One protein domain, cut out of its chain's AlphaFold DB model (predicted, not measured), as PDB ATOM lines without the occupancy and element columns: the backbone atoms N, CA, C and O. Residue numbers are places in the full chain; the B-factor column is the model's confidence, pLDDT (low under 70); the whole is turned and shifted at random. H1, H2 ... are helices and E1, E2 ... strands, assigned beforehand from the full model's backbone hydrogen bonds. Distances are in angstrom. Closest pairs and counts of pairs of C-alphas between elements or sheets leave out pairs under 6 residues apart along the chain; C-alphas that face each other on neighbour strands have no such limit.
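AT A GLANCE: This is residues 27 to 109 and 147 to 182 of the 182 residues of an uncharacterized protein of Fusarium sp. AF-8 (UniProt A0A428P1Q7). A twisted sheet of five strands curls round one helix, H2, which packs on one face of it, while the other face bears no named helix. Beyond one end of the sheet, H1 and the long links on either side of it form a looser part, and the short helix H3 lies past the end of H2. The printed part has 119 residues, with three named helices and five named strands in the order E1 H1 E2 H2 H3 E3 E4 E5. The sheet is mixed, in the order E1 E2 E3 E4 E5, and the class is mixed, helices and strands. The whole is compact, with a radius of gyration of the C-alphas of 15.5 A and spans of 49 by 35 by 24 A.

IN THESE COORDINATES: E1 is residues 29 to 32, 9.8 A long, and begins at C-alpha 29 (-33.696, 48.278, -28.387). H1 is residues 46 to 55, 14.4 A long, with C-alpha 46 at (-16.233, 36.517, -11.916). E2, residues 76 to 83, is 20.2 A long. H2, residues 89 to 99, measures 15.2 A, and H3, residues 103 to 109, 10.0 A. After the cut come E3, residues 151 to 158, 21.8 A; E4, residues 161 to 169, 26.4 A; and E5, residues 174 to 179, 17.0 A, which ends at C-alpha 179 (-33.433, 65.376, -19.352).

HOW THE PARTS SIT: Edge strand E1 is antiparallel to E2 at 169 degrees, with N 31 and O 78 2.9 A apart. E2 is parallel to E3 at 23 degrees, with N 155 and O 79 at 2.8 A. E3, E4 and E5 form a meander, each strand the antiparallel neighbour of the one before; E3 and E4 are a hairpin, with N 154 and O 165 at 2.9 A, and so are E4 and E5, with N 177 and O 166 at 2.8 A. H2 is on the sheet, making two layers, helix and sheet; its closest C-alphas to E2 are those of Ala 92 and Glu 81, 6.2 A apart, and to E5 those of Gly 97 and Phe 176, 5.9 A. H1 is not on the sheet and is apart from H2. H3 is only just not on the sheet, with 4 pairs of C-alphas within 10 A. In H1, H2 and H3 every O i to N i+4 pair is within hydrogen-bond range.

THE WHOLE: The C-alphas farthest apart are those of His 43 and Thr 86, 49.2 A. Residues 110 to 146 are not printed, and C-alphas 109 and 147 are 19.4 A apart across this cut. The links E1 to H1, 13 residues, and H1 to E2, 20 residues, are long. The mean pLDDT of the printed part is 82.6; residues 59, 62, 104 to 109, 148 and 181 to 182 are under 70.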
ATOM      1  N   VAL A  27     -39.047  46.724 -24.971       74.12
ATOM      2  CA  VAL A  27     -38.380  47.919 -25.502       74.12
ATOM      3  C   VAL A  27     -38.012  47.686 -26.966       74.12
ATOM      4  O   VAL A  27     -37.774  46.540 -27.365       74.12
ATOM      5  N   ASP A  28     -37.898  48.758 -27.745       84.56
ATOM      6  CA  ASP A  28     -37.455  48.660 -29.139       84.56
ATOM      7  C   ASP A  28     -36.003  48.169 -29.251       84.56
ATOM      8  O   ASP A  28     -35.702  47.297 -30.069       84.56
ATOM      9  N   PHE A  29     -35.100  48.693 -28.411       89.00
ATOM     10  CA  PHE A  29     -33.696  48.278 -28.387       89.00
ATOM     11  C   PHE A  29     -33.125  48.219 -26.968       89.00
ATOM     12  O   PHE A  29     -33.581  48.902 -26.050       89.00
ATOM     13  N   VAL A  30     -32.067  47.423 -26.804       90.75
ATOM     14  CA  VAL A  30     -31.253  47.375 -25.585       90.75
ATOM     15  C   VAL A  30     -29.771  47.363 -25.919       90.75
ATOM     16  O   VAL A  30     -29.354  46.777 -26.918       90.75
ATOM     17  N   ILE A  31     -28.970  47.931 -25.025       91.88
ATOM     18  CA  ILE A  31     -27.545  47.623 -24.915       91.88
ATOM     19  C   ILE A  31     -27.380  46.731 -23.690       91.88
ATOM     20  O   ILE A  31     -27.811  47.092 -22.594       91.88
ATOM     21  N   HIS A  32     -26.767  45.565 -23.872       91.00
ATOM     22  CA  HIS A  32     -26.498  44.615 -22.798       91.00
ATOM     23  C   HIS A  32     -24.997  44.401 -22.622       91.00
ATOM     24  O   HIS A  32     -24.210  44.594 -23.550       91.00
ATOM     25  N   VAL A  33     -24.606  43.966 -21.427       88.31
ATOM     26  CA  VAL A  33     -23.239  43.528 -21.137       88.31
ATOM     27  C   VAL A  33     -23.197  42.007 -21.199       88.31
ATOM     28  O   VAL A  33     -23.969  41.345 -20.512       88.31
ATOM     29  N   ASN A  34     -22.295  41.444 -22.006       89.50
ATOM     30  CA  ASN A  34     -21.993  40.016 -21.948       89.50
ATOM     31  C   ASN A  34     -20.888  39.782 -20.904       89.50
ATOM     32  O   ASN A  34     -19.733  40.121 -21.177       89.50
ATOM     33  N   PRO A  35     -21.203  39.205 -19.730       85.81
ATOM     34  CA  PRO A  35     -20.221  39.032 -18.665       85.81
ATOM     35  C   PRO A  35     -19.107  38.040 -19.028       85.81
ATOM     36  O   PRO A  35     -18.040  38.087 -18.435       85.81
ATOM     37  N   ASN A  36     -19.311  37.176 -20.027       86.75
ATOM     38  CA  ASN A  36     -18.312  36.194 -20.448       86.75
ATOM     39  C   ASN A  36     -17.263  36.756 -21.422       86.75
ATOM     40  O   ASN A  36     -16.282  36.077 -21.711       86.75
ATOM     41  N   ASN A  37     -17.437  37.987 -21.909       86.12
ATOM     42  CA  ASN A  37     -16.530  38.616 -22.876       86.12
ATOM     43  C   ASN A  37     -15.407  39.432 -22.200       86.12
ATOM     44  O   ASN A  37     -14.993  40.472 -22.713       86.12
ATOM     45  N   GLU A  38     -14.917  38.992 -21.035       81.75
ATOM     46  CA  GLU A  38     -13.762  39.613 -20.374       81.75
ATOM     47  C   GLU A  38     -12.469  39.391 -21.182       81.75
ATOM     48  O   GLU A  38     -12.228  38.299 -21.697       81.75
ATOM     49  N   THR A  39     -11.610  40.417 -21.248       84.50
ATOM     50  CA  THR A  39     -10.278  40.332 -21.869       84.50
ATOM     51  C   THR A  39      -9.199  40.688 -20.836       84.50
ATOM     52  O   THR A  39      -9.222  41.807 -20.318       84.50
ATOM     53  N   PRO A  40      -8.235  39.792 -20.542       86.44
ATOM     54  CA  PRO A  40      -8.141  38.412 -21.030       86.44
ATOM     55  C   PRO A  40      -9.286  37.528 -20.491       86.44
ATOM     56  O   PRO A  40      -9.826  37.840 -19.426       86.44
ATOM     57  N   PRO A  41      -9.631  36.421 -21.178       82.88
ATOM     58  CA  PRO A  41     -10.691  35.524 -20.729       82.88
ATOM     59  C   PRO A  41     -10.385  34.957 -19.344       82.88
ATOM     60  O   PRO A  41      -9.291  34.444 -19.095       82.88
ATOM     61  N   LYS A  42     -11.369  35.016 -18.446       80.62
ATOM     62  CA  LYS A  42     -11.335  34.335 -17.150       80.62
ATOM     63  C   LYS A  42     -12.420  33.275 -17.137       80.62
ATOM     64  O   LYS A  42     -13.576  33.577 -17.417       80.62
ATOM     65  N   HIS A  43     -12.047  32.043 -16.806       80.31
ATOM     66  CA  HIS A  43     -12.983  30.930 -16.703       80.31
ATOM     67  C   HIS A  43     -13.013  30.383 -15.267       80.31
ATOM     68  O   HIS A  43     -11.976  29.916 -14.790       80.31
ATOM     69  N   PRO A  44     -14.177  30.414 -14.586       77.88
ATOM     70  CA  PRO A  44     -15.399  31.142 -14.967       77.88
ATOM     71  C   PRO A  44     -15.216  32.669 -14.844       77.88
ATOM     72  O   PRO A  44     -14.391  33.129 -14.053       77.88
ATOM     73  N   SER A  45     -15.989  33.465 -15.597       85.88
ATOM     74  CA  SER A  45     -15.987  34.924 -15.417       85.88
ATOM     75  C   SER A  45     -16.489  35.250 -14.002       85.88
ATOM     76  O   SER A  45     -17.578  34.797 -13.623       85.88
ATOM     77  N   PRO A  46     -15.750  36.053 -13.211       86.69
ATOM     78  CA  PRO A  46     -16.233  36.517 -11.916       86.69
ATOM     79  C   PRO A  46     -17.558  37.283 -12.020       86.69
ATOM     80  O   PRO A  46     -18.418  37.131 -11.152       86.69
ATOM     81  N   ALA A  47     -17.745  38.072 -13.085       83.94
ATOM     82  CA  ALA A  47     -18.987  38.797 -13.334       83.94
ATOM     83  C   ALA A  47     -20.147  37.841 -13.646       83.94
ATOM     84  O   ALA A  47     -21.222  37.981 -13.064       83.94
ATOM     85  N   ALA A  48     -19.923  36.834 -14.496       86.44
ATOM     86  CA  ALA A  48     -20.941  35.842 -14.840       86.44
ATOM     87  C   ALA A  48     -21.377  35.041 -13.604       86.44
ATOM     88  O   ALA A  48     -22.570  34.933 -13.325       86.44
ATOM     89  N   ALA A  49     -20.419  34.579 -12.793       86.62
ATOM     90  CA  ALA A  49     -20.702  33.869 -11.547       86.62
ATOM     91  C   ALA A  49     -21.455  34.747 -10.527       86.62
ATOM     92  O   ALA A  49     -22.307  34.262  -9.778       86.62
ATOM     93  N   ALA A  50     -21.164  36.051 -10.478       84.75
ATOM     94  CA  ALA A  50     -21.890  36.987  -9.622       84.75
ATOM     95  C   ALA A  50     -23.342  37.191 -10.085       84.75
ATOM     96  O   ALA A  50     -24.244  37.190  -9.245       84.75
ATOM     97  N   ILE A  51     -23.573  37.320 -11.396       83.06
ATOM     98  CA  ILE A  51     -24.914  37.448 -11.988       83.06
ATOM     99  C   ILE A  51     -25.727  36.178 -11.748       83.06
ATOM    100  O   ILE A  51     -26.867  36.263 -11.303       83.06
ATOM    101  N   GLU A  52     -25.139  35.001 -11.953       85.62
ATOM    102  CA  GLU A  52     -25.814  33.729 -11.699       85.62
ATOM    103  C   GLU A  52     -26.244  33.616 -10.231       85.62
ATOM    104  O   GLU A  52     -27.413  33.360  -9.934       85.62
ATOM    105  N   ARG A  53     -25.332  33.884  -9.287       85.38
ATOM    106  CA  ARG A  53     -25.659  33.899  -7.851       85.38
ATOM    107  C   ARG A  53     -26.777  34.881  -7.521       85.38
ATOM    108  O   ARG A  53     -27.595  34.595  -6.651       85.38
ATOM    109  N   LEU A  54     -26.797  36.027  -8.190       79.50
ATOM    110  CA  LEU A  54     -27.808  37.051  -7.993       79.50
ATOM    111  C   LEU A  54     -29.180  36.628  -8.521       79.50
ATOM    112  O   LEU A  54     -30.171  36.774  -7.814       79.50
ATOM    113  N   VAL A  55     -29.245  36.087  -9.736       79.62
ATOM    114  CA  VAL A  55     -30.483  35.597 -10.356       79.62
ATOM    115  C   VAL A  55     -31.193  34.604  -9.433       79.62
ATOM    116  O   VAL A  55     -32.403  34.689  -9.241       79.62
ATOM    117  N   HIS A  56     -30.436  33.724  -8.775       83.31
ATOM    118  CA  HIS A  56     -30.971  32.761  -7.810       83.31
ATOM    119  C   HIS A  56     -31.581  33.394  -6.546       83.31
ATOM    120  O   HIS A  56     -32.344  32.728  -5.848       83.31
ATOM    121  N   GLN A  57     -31.264  34.656  -6.243       79.31
ATOM    122  CA  GLN A  57     -31.820  35.410  -5.112       79.31
ATOM    123  C   GLN A  57     -33.033  36.270  -5.497       79.31
ATOM    124  O   GLN A  57     -33.686  36.819  -4.609       79.31
ATOM    125  N   LEU A  58     -33.323  36.429  -6.792       73.62
ATOM    126  CA  LEU A  58     -34.424  37.264  -7.266       73.62
ATOM    127  C   LEU A  58     -35.736  36.468  -7.368       73.62
ATOM    128  O   LEU A  58     -35.724  35.308  -7.801       73.62
ATOM    129  N   PRO A  59     -36.887  37.086  -7.038       69.69
ATOM    130  CA  PRO A  59     -38.193  36.497  -7.310       69.69
ATOM    131  C   PRO A  59     -38.322  36.112  -8.791       69.69
ATOM    132  O   PRO A  59     -37.950  36.880  -9.675       69.69
ATOM    133  N   GLY A  60     -38.812  34.903  -9.069       70.00
ATOM    134  CA  GLY A  60     -38.981  34.404 -10.439       70.00
ATOM    135  C   GLY A  60     -37.683  34.089 -11.194       70.00
ATOM    136  O   GLY A  60     -37.766  33.650 -12.335       70.00
ATOM    137  N   ARG A  61     -36.502  34.262 -10.576       71.88
ATOM    138  CA  ARG A  61     -35.187  34.054 -11.213       71.88
ATOM    139  C   ARG A  61     -35.000  34.870 -12.498       71.88
ATOM    140  O   ARG A  61     -34.324  34.428 -13.422       71.88
ATOM    141  N   VAL A  62     -35.589  36.066 -12.549       68.81
ATOM    142  CA  VAL A  62     -35.439  36.988 -13.681       68.81
ATOM    143  C   VAL A  62     -34.682  38.228 -13.218       68.81
ATOM    144  O   VAL A  62     -35.100  38.913 -12.285       68.81
ATOM    145  N   PHE A  63     -33.549  38.505 -13.863       75.19
ATOM    146  CA  PHE A  63     -32.742  39.698 -13.593       75.19
ATOM    147  C   PHE A  63     -33.206  40.912 -14.409       75.19
ATOM    148  O   PHE A  63     -33.246  42.028 -13.894       75.19
ATOM    149  N   ASN A  64     -33.589  40.687 -15.668       80.94
ATOM    150  CA  ASN A  64     -34.098  41.717 -16.568       80.94
ATOM    151  C   ASN A  64     -35.626  41.862 -16.478       80.94
ATOM    152  O   ASN A  64     -36.319  41.105 -15.807       80.94
ATOM    153  N   PHE A  65     -36.186  42.849 -17.175       77.25
ATOM    154  CA  PHE A  65     -37.643  43.012 -17.287       77.25
ATOM    155  C   PHE A  65     -38.283  42.117 -18.362       77.25
ATOM    156  O   PHE A  65     -39.495  42.172 -18.552       77.25
ATOM    157  N   THR A  66     -37.473  41.333 -19.076       76.56
ATOM    158  CA  THR A  66     -37.862  40.458 -20.184       76.56
ATOM    159  C   THR A  66     -37.194  39.094 -20.026       76.56
ATOM    160  O   THR A  66     -36.086  39.001 -19.499       76.56
ATOM    161  N   ASP A  67     -37.873  38.057 -20.499       72.88
ATOM    162  CA  ASP A  67     -37.429  36.663 -20.583       72.88
ATOM    163  C   ASP A  67     -36.854  36.313 -21.967       72.88
ATOM    164  O   ASP A  67     -36.634  35.148 -22.287       72.88
ATOM    165  N   LEU A  68     -36.615  37.323 -22.812       76.62
ATOM    166  CA  LEU A  68     -36.042  37.135 -24.138       76.62
ATOM    167  C   LEU A  68     -34.662  36.460 -24.040       76.62
ATOM    168  O   LEU A  68     -33.706  37.073 -23.568       76.62
ATOM    169  N   GLU A  69     -34.570  35.226 -24.542       79.94
ATOM    170  CA  GLU A  69     -33.403  34.335 -24.428       79.94
ATOM    171  C   GLU A  69     -32.051  35.022 -24.733       79.94
ATOM    172  O   GLU A  69     -31.176  34.951 -23.872       79.94
ATOM    173  N   PRO A  70     -31.896  35.817 -25.818       81.31
ATOM    174  CA  PRO A  70     -30.643  36.519 -26.114       81.31
ATOM    175  C   PRO A  70     -30.102  37.451 -25.023       81.31
ATOM    176  O   PRO A  70     -28.924  37.820 -25.064       81.31
ATOM    177  N   VAL A  71     -30.961  37.908 -24.109       82.69
ATOM    178  CA  VAL A  71     -30.609  38.870 -23.059       82.69
ATOM    179  C   VAL A  71     -31.033  38.426 -21.665       82.69
ATOM    180  O   VAL A  71     -30.702  39.121 -20.719       82.69
ATOM    181  N   GLN A  72     -31.729  37.305 -21.479       77.94
ATOM    182  CA  GLN A  72     -32.301  36.923 -20.177       77.94
ATOM    183  C   GLN A  72     -31.256  36.804 -19.047       77.94
ATOM    184  O   GLN A  72     -31.556  37.123 -17.896       77.94
ATOM    185  N   ASP A  73     -30.022  36.414 -19.380       77.44
ATOM    186  CA  ASP A  73     -28.879  36.236 -18.475       77.44
ATOM    187  C   ASP A  73     -27.794  37.323 -18.634       77.44
ATOM    188  O   ASP A  73     -26.761  37.296 -17.962       77.44
ATOM    189  N   ARG A  74     -28.033  38.316 -19.499       86.50
ATOM    190  CA  ARG A  74     -27.101  39.411 -19.802       86.50
ATOM    191  C   ARG A  74     -27.673  40.723 -19.285       86.50
ATOM    192  O   ARG A  74     -28.719  41.152 -19.774       86.50
ATOM    193  N   PRO A  75     -27.024  41.399 -18.323       86.94
ATOM    194  CA  PRO A  75     -27.551  42.636 -17.771       86.94
ATOM    195  C   PRO A  75     -27.852  43.671 -18.853       86.94
ATOM    196  O   PRO A  75     -26.961  44.045 -19.623       86.94
ATOM    197  N   ILE A  76     -29.099  44.150 -18.902       89.06
ATOM    198  CA  ILE A  76     -29.458  45.302 -19.729       89.06
ATOM    199  C   ILE A  76     -28.843  46.542 -19.079       89.06
ATOM    200  O   ILE A  76     -29.201  46.925 -17.967       89.06
ATOM    201  N   ALA A  77     -27.887  47.147 -19.778       89.94
ATOM    202  CA  ALA A  77     -27.188  48.347 -19.342       89.94
ATOM    203  C   ALA A  77     -27.865  49.626 -19.834       89.94
ATOM    204  O   ALA A  77     -27.695  50.659 -19.201       89.94
ATOM    205  N   LEU A  78     -28.611  49.567 -20.944       92.00
ATOM    206  CA  LEU A  78     -29.386  50.689 -21.476       92.00
ATOM    207  C   LEU A  78     -30.644  50.188 -22.189       92.00
ATOM    208  O   LEU A  78     -30.546  49.357 -23.091       92.00
ATOM    209  N   SER A  79     -31.794  50.749 -21.831       91.94
ATOM    210  CA  SER A  79     -33.078  50.531 -22.512       91.94
ATOM    211  C   SER A  79     -33.364  51.681 -23.484       91.94
ATOM    212  O   SER A  79     -33.193  52.838 -23.109       91.94
ATOM    213  N   ILE A  80     -33.799  51.404 -24.714       92.75
ATOM    214  CA  ILE A  80     -34.079  52.435 -25.726       92.75
ATOM    215  C   ILE A  80     -35.490  52.240 -26.274       92.75
ATOM    216  O   ILE A  80     -35.815  51.178 -26.802       92.75
ATOM    217  N   GLU A  81     -36.295  53.292 -26.184       91.38
ATOM    218  CA  GLU A  81     -37.649  53.344 -26.726       91.38
ATOM    219  C   GLU A  81     -37.716  54.393 -27.838       91.38
ATOM    220  O   GLU A  81     -37.193  55.501 -27.695       91.38
ATOM    221  N   THR A  82     -38.370  54.070 -28.947       90.19
ATOM    222  CA  THR A  82     -38.537  54.973 -30.084       90.19
ATOM    223  C   THR A  82     -40.005  55.330 -30.263       90.19
ATOM    224  O   THR A  82     -40.895  54.483 -30.240       90.19
ATOM    225  N   LYS A  83     -40.283  56.621 -30.427       87.12
ATOM    226  CA  LYS A  83     -41.631  57.145 -30.647       87.12
ATOM    227  C   LYS A  83     -41.631  58.134 -31.798       87.12
ATOM    228  O   LYS A  83     -40.622  58.771 -32.109       87.12
ATOM    229  N   LYS A  84     -42.786  58.260 -32.448       85.56
ATOM    230  CA  LYS A  84     -42.988  59.278 -33.478       85.56
ATOM    231  C   LYS A  84     -43.059  60.660 -32.816       85.56
ATOM    232  O   LYS A  84     -43.625  60.744 -31.730       85.56
ATOM    233  N   PRO A  85     -42.613  61.738 -33.494       79.62
ATOM    234  CA  PRO A  85     -42.544  63.087 -32.919       79.62
ATOM    235  C   PRO A  85     -43.818  63.560 -32.198       79.62
ATOM    236  O   PRO A  85     -43.745  64.321 -31.237       79.62
ATOM    237  N   THR A  86     -44.986  63.149 -32.698       77.81
ATOM    238  CA  THR A  86     -46.294  63.680 -32.301       77.81
ATOM    239  C   THR A  86     -47.054  62.807 -31.306       77.81
ATOM    240  O   THR A  86     -48.118  63.219 -30.857       77.81
ATOM    241  N   GLU A  87     -46.579  61.601 -30.980       80.31
ATOM    242  CA  GLU A  87     -47.339  60.666 -30.143       80.31
ATOM    243  C   GLU A  87     -46.456  59.722 -29.322       80.31
ATOM    244  O   GLU A  87     -45.382  59.302 -29.742       80.31
ATOM    245  N   GLY A  88     -46.954  59.324 -28.150       83.00
ATOM    246  CA  GLY A  88     -46.414  58.188 -27.402       83.00
ATOM    247  C   GLY A  88     -45.221  58.479 -26.491       83.00
ATOM    248  O   GLY A  88     -44.728  57.540 -25.872       83.00
ATOM    249  N   PHE A  89     -44.785  59.734 -26.339       86.19
ATOM    250  CA  PHE A  89     -43.703  60.089 -25.410       86.19
ATOM    251  C   PHE A  89     -44.041  59.739 -23.951       86.19
ATOM    252  O   PHE A  89     -43.261  59.069 -23.282       86.19
ATOM    253  N   ASP A  90     -45.235  60.094 -23.466       87.06
ATOM    254  CA  ASP A  90     -45.661  59.733 -22.103       87.06
ATOM    255  C   ASP A  90     -45.788  58.219 -21.907       87.06
ATOM    256  O   ASP A  90     -45.441  57.692 -20.850       87.06
ATOM    257  N   VAL A  91     -46.201  57.504 -22.957       84.00
ATOM    258  CA  VAL A  91     -46.236  56.038 -22.957       84.00
ATOM    259  C   VAL A  91     -44.817  55.473 -22.865       84.00
ATOM    260  O   VAL A  91     -44.590  54.577 -22.061       84.00
ATOM    261  N   ALA A  92     -43.848  56.030 -23.602       86.69
ATOM    262  CA  ALA A  92     -42.441  55.631 -23.519       86.69
ATOM    263  C   ALA A  92     -41.860  55.832 -22.115       86.69
ATOM    264  O   ALA A  92     -41.174  54.951 -21.601       86.69
ATOM    265  N   LYS A  93     -42.164  56.967 -21.472       87.75
ATOM    266  CA  LYS A  93     -41.739  57.240 -20.090       87.75
ATOM    267  C   LYS A  93     -42.296  56.212 -19.122       87.75
ATOM    268  O   LYS A  93     -41.550  55.664 -18.314       87.75
ATOM    269  N   LEU A  94     -43.595  55.924 -19.224       84.31
ATOM    270  CA  LEU A  94     -44.237  54.920 -18.382       84.31
ATOM    271  C   LEU A  94     -43.626  53.533 -18.610       84.31
ATOM    272  O   LEU A  94     -43.290  52.849 -17.646       84.31
ATOM    273  N   GLN A  95     -43.451  53.140 -19.871       84.50
ATOM    274  CA  GLN A  95     -42.848  51.867 -20.250       84.50
ATOM    275  C   GLN A  95     -41.436  51.726 -19.666       84.50
ATOM    276  O   GLN A  95     -41.190  50.800 -18.895       84.50
ATOM    277  N   LEU A  96     -40.539  52.681 -19.937       87.19
ATOM    278  CA  LEU A  96     -39.176  52.657 -19.401       87.19
ATOM    279  C   LEU A  96     -39.149  52.679 -17.870       87.19
ATOM    280  O   LEU A  96     -38.378  51.930 -17.277       87.19
ATOM    281  N   GLY A  97     -40.002  53.476 -17.221       83.44
ATOM    282  CA  GLY A  97     -40.074  53.532 -15.761       83.44
ATOM    283  C   GLY A  97     -40.514  52.209 -15.130       83.44
ATOM    284  O   GLY A  97     -39.912  51.757 -14.157       83.44
ATOM    285  N   VAL A  98     -41.526  51.546 -15.699       81.69
ATOM    286  CA  VAL A  98     -41.988  50.230 -15.228       81.69
ATOM    287  C   VAL A  98     -40.941  49.152 -15.504       81.69
ATOM    288  O   VAL A  98     -40.677  48.306 -14.647       81.69
ATOM    289  N   TRP A  99     -40.315  49.168 -16.677       84.38
ATOM    290  CA  TRP A  99     -39.319  48.169 -17.054       84.38
ATOM    291  C   TRP A  99     -38.049  48.281 -16.219       84.38
ATOM    292  O   TRP A  99     -37.627  47.279 -15.639       84.38
ATOM    293  N   ASN A 100     -37.529  49.492 -16.041       83.81
ATOM    294  CA  ASN A 100     -36.337  49.753 -15.241       83.81
ATOM    295  C   ASN A 100     -36.614  49.763 -13.727       83.81
ATOM    296  O   ASN A 100     -35.684  49.906 -12.938       83.81
ATOM    297  N   ALA A 101     -37.859  49.594 -13.274       80.00
ATOM    298  CA  ALA A 101     -38.109  49.399 -11.853       80.00
ATOM    299  C   ALA A 101     -37.458  48.080 -11.376       80.00
ATOM    300  O   ALA A 101     -37.605  47.038 -12.032       80.00
ATOM    301  N   PRO A 102     -36.763  48.075 -10.227       73.25
ATOM    302  CA  PRO A 102     -36.136  46.864  -9.716       73.25
ATOM    303  C   PRO A 102     -37.188  45.825  -9.311       73.25
ATOM    304  O   PRO A 102     -38.287  46.170  -8.870       73.25
ATOM    305  N   ALA A 103     -36.829  44.541  -9.389       70.50
ATOM    306  CA  ALA A 103     -37.722  43.425  -9.052       70.50
ATOM    307  C   ALA A 103     -38.356  43.552  -7.649       70.50
ATOM    308  O   ALA A 103     -39.544  43.298  -7.482       70.50
ATOM    309  N   GLN A 104     -37.601  44.050  -6.661       63.62
ATOM    310  CA  GLN A 104     -38.096  44.279  -5.294       63.62
ATOM    311  C   GLN A 104     -39.212  45.335  -5.216       63.62
ATOM    312  O   GLN A 104     -40.109  45.225  -4.383       63.62
ATOM    313  N   ALA A 105     -39.169  46.371  -6.061       64.19
ATOM    314  CA  ALA A 105     -40.237  47.368  -6.125       64.19
ATOM    315  C   ALA A 105     -41.495  46.786  -6.787       64.19
ATOM    316  O   ALA A 105     -42.609  47.052  -6.343       64.19
ATOM    317  N   LYS A 106     -41.309  45.939  -7.808       63.97
ATOM    318  CA  LYS A 106     -42.397  45.254  -8.521       63.97
ATOM    319  C   LYS A 106     -43.147  44.273  -7.614       63.97
ATOM    320  O   LYS A 106     -44.373  44.235  -7.644       63.97
ATOM    321  N   GLU A 107     -42.431  43.545  -6.758       59.88
ATOM    322  CA  GLU A 107     -43.028  42.636  -5.771       59.88
ATOM    323  C   GLU A 107     -43.918  43.380  -4.762       59.88
ATOM    324  O   GLU A 107     -45.072  43.000  -4.563       59.88
ATOM    325  N   LYS A 108     -43.435  44.495  -4.188       55.91
ATOM    326  CA  LYS A 108     -44.228  45.320  -3.256       55.91
ATOM    327  C   LYS A 108     -45.515  45.855  -3.890       55.91
ATOM    328  O   LYS A 108     -46.534  45.934  -3.211       55.91
ATOM    329  N   GLN A 109     -45.479  46.193  -5.178       50.59
ATOM    330  CA  GLN A 109     -46.653  46.651  -5.923       50.59
ATOM    331  C   GLN A 109     -47.651  45.505  -6.182       50.59
ATOM    332  O   GLN A 109     -48.860  45.703  -6.090       50.59
ATOM    333  N   LYS A 147     -27.050  44.956  -3.836       70.94
ATOM    334  CA  LYS A 147     -27.307  46.377  -4.024       70.94
ATOM    335  C   LYS A 147     -27.474  46.616  -5.532       70.94
ATOM    336  O   LYS A 147     -26.503  46.411  -6.261       70.94
ATOM    337  N   PRO A 148     -28.667  47.013  -6.010       69.94
ATOM    338  CA  PRO A 148     -28.829  47.414  -7.401       69.94
ATOM    339  C   PRO A 148     -27.966  48.651  -7.706       69.94
ATOM    340  O   PRO A 148     -27.574  49.366  -6.777       69.94
ATOM    341  N   PRO A 149     -27.664  48.918  -8.990       80.06
ATOM    342  CA  PRO A 149     -27.040  50.178  -9.376       80.06
ATOM    343  C   PRO A 149     -27.883  51.363  -8.883       80.06
ATOM    344  O   PRO A 149     -29.107  51.262  -8.787       80.06
ATOM    345  N   ASP A 150     -27.225  52.485  -8.576       86.06
ATOM    346  CA  ASP A 150     -27.903  53.665  -8.015       86.06
ATOM    347  C   ASP A 150     -28.962  54.231  -8.986       86.06
ATOM    348  O   ASP A 150     -29.960  54.815  -8.559       86.06
ATOM    349  N   PHE A 151     -28.779  54.005 -10.292       89.38
ATOM    350  CA  PHE A 151     -29.789  54.240 -11.319       89.38
ATOM    351  C   PHE A 151     -29.666  53.254 -12.490       89.38
ATOM    352  O   PHE A 151     -28.598  52.698 -12.749       89.38
ATOM    353  N   LEU A 152     -30.761  53.086 -13.230       90.12
ATOM    354  CA  LEU A 152     -30.826  52.379 -14.508       90.12
ATOM    355  C   LEU A 152     -31.114  53.384 -15.631       90.12
ATOM    356  O   LEU A 152     -32.141  54.072 -15.571       90.12
ATOM    357  N   PRO A 153     -30.227  53.522 -16.630       93.19
ATOM    358  CA  PRO A 153     -30.411  54.496 -17.693       93.19
ATOM    359  C   PRO A 153     -31.378  53.993 -18.769       93.19
ATOM    360  O   PRO A 153     -31.538  52.794 -19.013       93.19
ATOM    361  N   GLY A 154     -31.970  54.943 -19.481       93.69
ATOM    362  CA  GLY A 154     -32.690  54.685 -20.718       93.69
ATOM    363  C   GLY A 154     -32.622  55.870 -21.673       93.69
ATOM    364  O   GLY A 154     -32.295  56.985 -21.265       93.69
ATOM    365  N   VAL A 155     -32.959  55.643 -22.936       94.75
ATOM    366  CA  VAL A 155     -33.099  56.693 -23.948       94.75
ATOM    367  C   VAL A 155     -34.488  56.620 -24.562       94.75
ATOM    368  O   VAL A 155     -34.942  55.545 -24.941       94.75
ATOM    369  N   ILE A 156     -35.144  57.770 -24.706       93.00
ATOM    370  CA  ILE A 156     -36.333  57.896 -25.552       93.00
ATOM    371  C   ILE A 156     -35.935  58.676 -26.797       93.00
ATOM    372  O   ILE A 156     -35.555  59.841 -26.707       93.00
ATOM    373  N   ILE A 157     -36.022  58.053 -27.965       92.00
ATOM    374  CA  ILE A 157     -35.858  58.737 -29.247       92.00
ATOM    375  C   ILE A 157     -37.247  59.166 -29.708       92.00
ATOM    376  O   ILE A 157     -38.025  58.348 -30.198       92.00
ATOM    377  N   ASN A 158     -37.574  60.445 -29.530       89.75
ATOM    378  CA  ASN A 158     -38.838  61.014 -29.982       89.75
ATOM    379  C   ASN A 158     -38.630  61.765 -31.303       89.75
ATOM    380  O   ASN A 158     -38.161  62.908 -31.322       89.75
ATOM    381  N   GLY A 159     -38.922  61.108 -32.424       87.00
ATOM    382  CA  GLY A 159     -38.549  61.615 -33.740       87.00
ATOM    383  C   GLY A 159     -37.032  61.697 -33.903       87.00
ATOM    384  O   GLY A 159     -36.352  60.678 -33.927       87.00
ATOM    385  N   HIS A 160     -36.506  62.919 -34.006       86.88
ATOM    386  CA  HIS A 160     -35.065  63.190 -34.104       86.88
ATOM    387  C   HIS A 160     -34.447  63.648 -32.775       86.88
ATOM    388  O   HIS A 160     -33.269  63.991 -32.738       86.88
ATOM    389  N   ASN A 161     -35.233  63.665 -31.696       88.56
ATOM    390  CA  ASN A 161     -34.825  64.222 -30.413       88.56
ATOM    391  C   ASN A 161     -34.544  63.094 -29.414       88.56
ATOM    392  O   ASN A 161     -35.495  62.442 -28.968       88.56
ATOM    393  N   PRO A 162     -33.273  62.838 -29.059       90.62
ATOM    394  CA  PRO A 162     -32.937  61.885 -28.014       90.62
ATOM    395  C   PRO A 162     -33.124  62.511 -26.628       90.62
ATOM    396  O   PRO A 162     -32.628  63.599 -26.346       90.62
ATOM    397  N   TRP A 163     -33.798  61.785 -25.744       92.75
ATOM    398  CA  TRP A 163     -33.995  62.136 -24.342       92.75
ATOM    399  C   TRP A 163     -33.263  61.134 -23.475       92.75
ATOM    400  O   TRP A 163     -33.473  59.927 -23.607       92.75
ATOM    401  N   PHE A 164     -32.428  61.629 -22.567       94.12
ATOM    402  CA  PHE A 164     -31.830  60.775 -21.553       94.12
ATOM    403  C   PHE A 164     -32.812  60.592 -20.401       94.12
ATOM    404  O   PHE A 164     -33.416  61.554 -19.924       94.12
ATOM    405  N   THR A 165     -32.932  59.359 -19.929       94.25
ATOM    406  CA  THR A 165     -33.769  59.000 -18.788       94.25
ATOM    407  C   THR A 165     -32.951  58.223 -17.769       94.25
ATOM    408  O   THR A 165     -32.028  57.484 -18.121       94.25
ATOM    409  N   ALA A 166     -33.289  58.377 -16.495       93.00
ATOM    410  CA  ALA A 166     -32.706  57.598 -15.413       93.00
ATOM    411  C   ALA A 166     -33.811  57.135 -14.469       93.00
ATOM    412  O   ALA A 166     -34.687  57.909 -14.092       93.00
ATOM    413  N   THR A 167     -33.770  55.869 -14.071       90.56
ATOM    414  CA  THR A 167     -34.672  55.307 -13.063       90.56
ATOM    415  C   THR A 167     -33.876  55.001 -11.806       90.56
ATOM    416  O   THR A 167     -32.916  54.241 -11.871       90.56
ATOM    417  N   THR A 168     -34.246  55.586 -10.670       90.19
ATOM    418  CA  THR A 168     -33.589  55.360  -9.373       90.19
ATOM    419  C   THR A 168     -34.521  54.614  -8.422       90.19
ATOM    420  O   THR A 168     -35.745  54.728  -8.521       90.19
ATOM    421  N   PHE A 169     -33.953  53.864  -7.474       84.31
ATOM    422  CA  PHE A 169     -34.706  53.217  -6.398       84.31
ATOM    423  C   PHE A 169     -33.983  53.372  -5.062       84.31
ATOM    424  O   PHE A 169     -32.857  52.912  -4.907       84.31
ATOM    425  N   ASP A 170     -34.650  53.985  -4.087       82.75
ATOM    426  CA  ASP A 170     -34.089  54.253  -2.753       82.75
ATOM    427  C   ASP A 170     -34.439  53.180  -1.698       82.75
ATOM    428  O   ASP A 170     -34.163  53.350  -0.513       82.75
ATOM    429  N   GLY A 171     -35.055  52.065  -2.110       76.94
ATOM    430  CA  GLY A 171     -35.553  51.008  -1.215       76.94
ATOM    431  C   GLY A 171     -37.051  51.112  -0.895       76.94
ATOM    432  O   GLY A 171     -37.693  50.107  -0.551       76.94
ATOM    433  N   SER A 172     -37.626  52.305  -1.051       79.69
ATOM    434  CA  SER A 172     -39.039  52.590  -0.788       79.69
ATOM    435  C   SER A 172     -39.789  53.067  -2.029       79.69
ATOM    436  O   SER A 172     -40.943  52.690  -2.224       79.69
ATOM    437  N   ARG A 173     -39.125  53.841  -2.891       82.50
ATOM    438  CA  ARG A 173     -39.739  54.536  -4.016       82.50
ATOM    439  C   ARG A 173     -38.896  54.390  -5.275       82.50
ATOM    440  O   ARG A 173     -37.675  54.518  -5.245       82.50
ATOM    441  N   VAL A 174     -39.580  54.162  -6.394       85.31
ATOM    442  CA  VAL A 174     -39.007  54.288  -7.738       85.31
ATOM    443  C   VAL A 174     -39.231  55.718  -8.219       85.31
ATOM    444  O   VAL A 174     -40.355  56.220  -8.155       85.31
ATOM    445  N   SER A 175     -38.172  56.379  -8.683       89.19
ATOM    446  CA  SER A 175     -38.253  57.704  -9.306       89.19
ATOM    447  C   SER A 175     -37.752  57.636 -10.742       89.19
ATOM    448  O   SER A 175     -36.748  56.984 -11.023       89.19
ATOM    449  N   PHE A 176     -38.458  58.317 -11.640       91.44
ATOM    450  CA  PHE A 176     -38.102  58.432 -13.047       91.44
ATOM    451  C   PHE A 176     -37.692  59.872 -13.339       91.44
ATOM    452  O   PHE A 176     -38.418  60.810 -13.007       91.44
ATOM    453  N   TRP A 177     -36.529  60.030 -13.952       92.75
ATOM    454  CA  TRP A 177     -35.932  61.307 -14.306       92.75
ATOM    455  C   TRP A 177     -35.783  61.377 -15.815       92.75
ATOM    456  O   TRP A 177     -35.396  60.393 -16.444       92.75
ATOM    457  N   GLU A 178     -36.021  62.554 -16.380       91.50
ATOM    458  CA  GLU A 178     -35.771  62.830 -17.786       91.50
ATOM    459  C   GLU A 178     -35.013  64.139 -17.946       91.50
ATOM    460  O   GLU A 178     -35.233  65.105 -17.213       91.50
ATOM    461  N   LYS A 179     -34.108  64.163 -18.918       88.44
ATOM    462  CA  LYS A 179     -33.433  65.376 -19.352       88.44
ATOM    463  C   LYS A 179     -33.709  65.572 -20.837       88.44
ATOM    464  O   LYS A 179     -33.495  64.657 -21.636       88.44
ATOM    465  N   ALA A 180     -34.167  66.777 -21.167       71.88
ATOM    466  CA  ALA A 180     -34.338  67.236 -22.539       71.88
ATOM    467  C   ALA A 180     -33.020  67.139 -23.336       71.88
ATOM    468  O   ALA A 180     -31.947  67.103 -22.719       71.88
ATOM    469  N   PRO A 181     -33.089  67.077 -24.680       65.00
ATOM    470  CA  PRO A 181     -31.908  66.967 -25.531       65.00
ATOM    471  C   PRO A 181     -30.876  68.060 -25.216       65.00
ATOM    472  O   PRO A 181     -31.249  69.168 -24.821       65.00
ATOM    473  N   LEU A 182     -29.590  67.719 -25.362       51.38
ATOM    474  CA  LEU A 182     -28.472  68.670 -25.305       51.38
ATOM    475  C   LEU A 182     -28.516  69.656 -26.477       51.38
ATOM    476  O   LEU A 182     -28.900  69.219 -27.586       51.38
TER     477      LEU A 182